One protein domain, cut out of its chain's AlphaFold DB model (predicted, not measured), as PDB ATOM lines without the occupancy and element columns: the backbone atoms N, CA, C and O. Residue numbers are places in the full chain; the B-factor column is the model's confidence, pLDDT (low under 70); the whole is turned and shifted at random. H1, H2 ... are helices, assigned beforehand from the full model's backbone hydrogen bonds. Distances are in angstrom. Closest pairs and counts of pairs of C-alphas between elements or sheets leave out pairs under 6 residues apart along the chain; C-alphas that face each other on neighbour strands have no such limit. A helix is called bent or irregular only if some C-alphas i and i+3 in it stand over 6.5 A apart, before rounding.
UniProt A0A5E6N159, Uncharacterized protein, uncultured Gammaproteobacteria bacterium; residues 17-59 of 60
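Overview. This is residues 17 to 59 of the 60 residues of an uncharacterized protein of uncultured Gammaproteobacteria bacterium (UniProt A0A5E6N159). A long bent helix, H1, makes most of an open, flat hook: its first arm, H1a, runs slantwise into the second, H1b, and after H1b the chain turns and folds back to a short helix, H2, across an empty gap. The helices do not pack on each other, and residues 17 to 35 stand free. The printed part has 43 residues with two named helices, H1 then H2, and no named strand; the class is all helix. It is only just extended, close to loose, with a radius of gyration of the C-alphas of 14.0 A, and spans 41 by 21 by 9 A.

Arrangement. H1, residues 17 to 42, was assigned as one helix by its hydrogen bonds but is bent, with C-alphas 31 and 34 6.9 A apart. Its arms H1a, residues 17 to 31, and H1b, residues 34 to 42, stand at a steep tilt of 38 degrees. H2, residues 52 to 57, is apart from H1a and from H1b, with no C-alpha of either arm within 8 A of it. In H1a, H1b and H2 every O i to N i+4 pair is within hydrogen-bond range.

Along the chain. H1a runs 21.7 A from C-alpha 17 at (28.653, -3.315, 62.350) to C-alpha 31. H1b runs 12.2 A from Pro 34 to C-alpha 42 at (5.318, 4.548, 32.846). H2 runs 9.0 A from Gly 52 to C-alpha 57 at (0.371, 3.362, 51.263).

Size, cuts and confidence. The C-alphas of Tyr 17 and Leu 49, the two farthest apart, are 40.9 A apart. The printed part has no cut, and the link of 9 residues before H2 is short. The mean pLDDT of the printed part is 77.4; residues 46 to 59 are under 70.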
ATOM      1  N   TYR A  17      29.115  -2.244  63.241       87.50
ATOM      2  CA  TYR A  17      28.653  -3.315  62.350       87.50
ATOM      3  C   TYR A  17      27.202  -3.110  61.884       87.50
ATOM      4  O   TYR A  17      26.900  -3.199  60.694       87.50
ATOM      5  N   GLN A  18      26.303  -2.767  62.811       86.88
ATOM      6  CA  GLN A  18      24.889  -2.545  62.501       86.88
ATOM      7  C   GLN A  18      24.695  -1.313  61.611       86.88
ATOM      8  O   GLN A  18      23.887  -1.344  60.679       86.88
ATOM      9  N   ARG A  19      25.481  -0.251  61.830       85.50
ATOM     10  CA  ARG A  19      25.485   0.932  60.957       85.50
ATOM     11  C   ARG A  19      25.953   0.604  59.544       85.50
ATOM     12  O   ARG A  19      25.326   1.056  58.588       85.50
ATOM     13  N   ASP A  20      27.010  -0.191  59.399       87.94
ATOM     14  CA  ASP A  20      27.520  -0.574  58.079       87.94
ATOM     15  C   ASP A  20      26.528  -1.456  57.310       87.94
ATOM     16  O   ASP A  20      26.262  -1.218  56.129       87.94
ATOM     17  N   LYS A  21      25.885  -2.411  57.995       88.31
ATOM     18  CA  LYS A  21      24.821  -3.239  57.411       88.31
ATOM     19  C   LYS A  21      23.647  -2.390  56.910       88.31
ATOM     20  O   LYS A  21      23.210  -2.570  55.773       88.31
ATOM     21  N   LYS A  22      23.176  -1.423  57.711       87.06
ATOM     22  CA  LYS A  22      22.118  -0.475  57.309       87.06
ATOM     23  C   LYS A  22      22.547   0.382  56.115       87.06
ATOM     24  O   LYS A  22      21.789   0.508  55.158       87.06
ATOM     25  N   ARG A  23      23.784   0.892  56.112       86.75
ATOM     26  CA  ARG A  23      24.341   1.679  54.998       86.75
ATOM     27  C   ARG A  23      24.378   0.885  53.691       86.75
ATOM     28  O   ARG A  23      23.962   1.401  52.657       86.75
ATOM     29  N   LYS A  24      24.840  -0.371  53.729       88.44
ATOM     30  CA  LYS A  24      24.868  -1.263  52.556       88.44
ATOM     31  C   LYS A  24      23.468  -1.511  51.993       88.44
ATOM     32  O   LYS A  24      23.297  -1.480  50.777       88.44
ATOM     33  N   LEU A  25      22.471  -1.710  52.858       86.38
ATOM     34  CA  LEU A  25      21.074  -1.869  52.442       86.38
ATOM     35  C   LEU A  25      20.523  -0.596  51.786       86.38
ATOM     36  O   LEU A  25      19.953  -0.685  50.702       86.38
ATOM     37  N   CYS A  26      20.752   0.579  52.381       86.81
ATOM     38  CA  CYS A  26      20.359   1.856  51.776       86.81
ATOM     39  C   CYS A  26      21.012   2.063  50.404       86.81
ATOM     40  O   CYS A  26      20.326   2.443  49.463       86.81
ATOM     41  N   LYS A  27      22.310   1.756  50.258       88.00
ATOM     42  CA  LYS A  27      23.025   1.897  48.978       88.00
ATOM     43  C   LYS A  27      22.446   0.991  47.888       88.00
ATOM     44  O   LYS A  27      22.281   1.429  46.757       88.00
ATOM     45  N   ARG A  28      22.110  -0.258  48.232       87.25
ATOM     46  CA  ARG A  28      21.448  -1.193  47.306       87.25
ATOM     47  C   ARG A  28      20.054  -0.705  46.903       87.25
ATOM     48  O   ARG A  28      19.708  -0.819  45.735       87.25
ATOM     49  N   ARG A  29      19.279  -0.137  47.836       85.81
ATOM     50  CA  ARG A  29      17.941   0.414  47.547       85.81
ATOM     51  C   ARG A  29      18.011   1.659  46.654       85.81
ATOM     52  O   ARG A  29      17.289   1.726  45.671       85.81
ATOM     53  N   ALA A  30      18.942   2.573  46.919       86.19
ATOM     54  CA  ALA A  30      19.131   3.778  46.109       86.19
ATOM     55  C   ALA A  30      19.477   3.478  44.637       86.19
ATOM     56  O   ALA A  30      19.163   4.276  43.764       86.19
ATOM     57  N   ALA A  31      20.097   2.328  44.349       88.62
ATOM     58  CA  ALA A  31      20.386   1.908  42.977       88.62
ATOM     59  C   ALA A  31      19.140   1.429  42.206       88.62
ATOM     60  O   ALA A  31      19.106   1.533  40.985       88.62
ATOM     61  N   ILE A  32      18.125   0.902  42.900       86.88
ATOM     62  CA  ILE A  32      16.913   0.338  42.278       86.88
ATOM     63  C   ILE A  32      15.718   1.299  42.315       86.88
ATOM     64  O   ILE A  32      14.828   1.185  41.479       86.88
ATOM     65  N   GLU A  33      15.687   2.245  43.259       83.50
ATOM     66  CA  GLU A  33      14.592   3.216  43.409       83.50
ATOM     67  C   GLU A  33      14.300   4.036  42.141       83.50
ATOM     68  O   GLU A  33      13.121   4.163  41.813       83.50
ATOM     69  N   PRO A  34      15.299   4.522  41.374       86.50
ATOM     70  CA  PRO A  34      15.039   5.235  40.123       86.50
ATOM     71  C   PRO A  34      14.328   4.359  39.087       86.50
ATOM     72  O   PRO A  34      13.347   4.780  38.482       86.50
ATOM     73  N   ILE A  35      14.770   3.106  38.937       86.50
ATOM     74  CA  ILE A  35      14.184   2.143  37.995       86.50
ATOM     75  C   ILE A  35      12.741   1.834  38.399       86.50
ATOM     76  O   ILE A  35      11.841   1.872  37.566       86.50
ATOM     77  N   ILE A  36      12.504   1.582  39.688       84.19
ATOM     78  CA  ILE A  36      11.154   1.353  40.217       84.19
ATOM     79  C   ILE A  36      10.273   2.591  39.997       84.19
ATOM     80  O   ILE A  36       9.112   2.441  39.629       84.19
ATOM     81  N   GLY A  37      10.806   3.801  40.183       82.62
ATOM     82  CA  GLY A  37      10.094   5.059  39.949       82.62
ATOM     83  C   GLY A  37       9.687   5.263  38.489       82.62
ATOM     84  O   GLY A  37       8.532   5.607  38.227       82.62
ATOM     85  N   HIS A  38      10.595   4.992  37.547       85.25
ATOM     86  CA  HIS A  38      10.301   5.034  36.112       85.25
ATOM     87  C   HIS A  38       9.230   4.008  35.743       85.25
ATOM     88  O   HIS A  38       8.154   4.387  35.295       85.25
ATOM     89  N   LEU A  39       9.432   2.735  36.096       82.50
ATOM     90  CA  LEU A  39       8.450   1.677  35.842       82.50
ATOM     91  C   LEU A  39       7.075   1.989  36.459       82.50
ATOM     92  O   LEU A  39       6.034   1.726  35.860       82.50
ATOM     93  N   LYS A  40       7.035   2.571  37.660       77.56
ATOM     94  CA  LYS A  40       5.775   2.921  38.327       77.56
ATOM     95  C   LYS A  40       5.033   4.052  37.614       77.56
ATOM     96  O   LYS A  40       3.802   4.019  37.563       77.56
ATOM     97  N   SER A  41       5.774   5.018  37.077       78.69
ATOM     98  CA  SER A  41       5.230   6.155  36.329       78.69
ATOM     99  C   SER A  41       4.740   5.720  34.950       78.69
ATOM    100  O   SER A  41       3.595   5.996  34.594       78.69
ATOM    101  N   ASP A  42       5.562   4.955  34.231       82.12
ATOM    102  CA  ASP A  42       5.318   4.548  32.846       82.12
ATOM    103  C   ASP A  42       4.144   3.565  32.734       82.12
ATOM    104  O   ASP A  42       3.326   3.657  31.820       82.12
ATOM    105  N   PHE A  43       4.000   2.656  33.705       77.81
ATOM    106  CA  PHE A  43       2.986   1.594  33.670       77.81
ATOM    107  C   PHE A  43       1.794   1.831  34.609       77.81
ATOM    108  O   PHE A  43       1.002   0.920  34.844       77.81
ATOM    109  N   ARG A  44       1.648   3.037  35.181       72.19
ATOM    110  CA  ARG A  44       0.582   3.390  36.149       72.19
ATOM    111  C   ARG A  44       0.466   2.407  37.328       72.19
ATOM    112  O   ARG A  44      -0.581   2.319  37.967       72.19
ATOM    113  N   LEU A  45       1.567   1.745  37.699       71.75
ATOM    114  CA  LEU A  45       1.671   0.855  38.872       71.75
ATOM    115  C   LEU A  45       1.677   1.651  40.193       71.75
ATOM    116  O   LEU A  45       2.050   1.156  41.264       71.75
ATOM    117  N   SER A  46       1.326   2.939  40.121       66.75
ATOM    118  CA  SER A  46       1.166   3.816  41.263       66.75
ATOM    119  C   SER A  46      -0.006   3.421  42.145       66.75
ATOM    120  O   SER A  46       0.109   3.606  43.354       66.75
ATOM    121  N   ARG A  47      -1.046   2.815  41.557       66.25
ATOM    122  CA  ARG A  47      -2.277   2.423  42.244       66.25
ATOM    123  C   ARG A  47      -2.505   0.917  42.244       66.25
ATOM    124  O   ARG A  47      -2.474   0.280  41.193       66.25
ATOM    125  N   ASN A  48      -2.810   0.357  43.409       67.75
ATOM    126  CA  ASN A  48      -3.284  -1.011  43.546       67.75
ATOM    127  C   ASN A  48      -4.820  -1.033  43.595       67.75
ATOM    128  O   ASN A  48      -5.432  -0.883  44.652       67.75
ATOM    129  N   LEU A  49      -5.446  -1.268  42.439       67.44
ATOM    130  CA  LEU A  49      -6.909  -1.284  42.266       67.44
ATOM    131  C   LEU A  49      -7.627  -2.316  43.154       67.44
ATOM    132  O   LEU A  49      -8.796  -2.138  43.470       67.44
ATOM    133  N   LEU A  50      -6.927  -3.371  43.580       69.88
ATOM    134  CA  LEU A  50      -7.488  -4.452  44.394       69.88
ATOM    135  C   LEU A  50      -7.393  -4.188  45.903       69.88
ATOM    136  O   LEU A  50      -8.090  -4.835  46.679       69.88
ATOM    137  N   LYS A  51      -6.513  -3.276  46.334       66.06
ATOM    138  CA  LYS A  51      -6.277  -2.969  47.757       66.06
ATOM    139  C   LYS A  51      -6.562  -1.516  48.145       66.06
ATOM    140  O   LYS A  51      -6.405  -1.169  49.316       66.06
ATOM    141  N   GLY A  52      -7.003  -0.690  47.196       65.94
ATOM    142  CA  GLY A  52      -7.353   0.710  47.433       65.94
ATOM    143  C   GLY A  52      -6.210   1.502  48.078       65.94
ATOM    144  O   GLY A  52      -5.037   1.175  47.906       65.94
ATOM    145  N   GLN A  53      -6.555   2.515  48.876       62.12
ATOM    146  CA  GLN A  53      -5.588   3.423  49.515       62.12
ATOM    147  C   GLN A  53      -4.550   2.708  50.400       62.12
ATOM    148  O   GLN A  53      -3.393   3.109  50.427       62.12
ATOM    149  N   VAL A  54      -4.918   1.601  51.059       63.62
ATOM    150  CA  VAL A  54      -3.995   0.803  51.893       63.62
ATOM    151  C   VAL A  54      -2.937   0.091  51.040       63.62
ATOM    152  O   VAL A  54      -1.792  -0.084  51.458       63.62
ATOM    153  N   GLY A  55      -3.306  -0.324  49.826       59.59
ATOM    154  CA  GLY A  55      -2.366  -0.875  48.849       59.59
ATOM    155  C   GLY A  55      -1.409   0.171  48.281       59.59
ATOM    156  O   GLY A  55      -0.274  -0.172  47.949       59.59
ATOM    157  N   ASP A  56      -1.861   1.422  48.217       59.38
ATOM    158  CA  ASP A  56      -1.077   2.563  47.745       59.38
ATOM    159  C   ASP A  56      -0.088   3.047  48.823       59.38
ATOM    160  O   ASP A  56       1.064   3.338  48.501       59.38
ATOM    161  N   GLU A  57      -0.486   3.037  50.103       59.12
ATOM    162  CA  GLU A  57       0.371   3.362  51.263       59.12
ATOM    163  C   GLU A  57       1.401   2.279  51.608       59.12
ATOM    164  O   GLU A  57       2.454   2.582  52.166       59.12
ATOM    165  N   LEU A  58       1.148   1.014  51.251       57.81
ATOM    166  CA  LEU A  58       2.105  -0.086  51.450       57.81
ATOM    167  C   LEU A  58       3.418   0.100  50.673       57.81
ATOM    168  O   LEU A  58       4.393  -0.613  50.924       57.81
ATOM    169  N   MET A  59       3.469   1.057  49.745       51.41
ATOM    170  CA  MET A  59       4.725   1.542  49.198       51.41
ATOM    171  C   MET A  59       5.375   2.548  50.151       51.41
ATOM    172  O   MET A  59       5.301   3.734  49.877       51.41
TER     173      MET A  59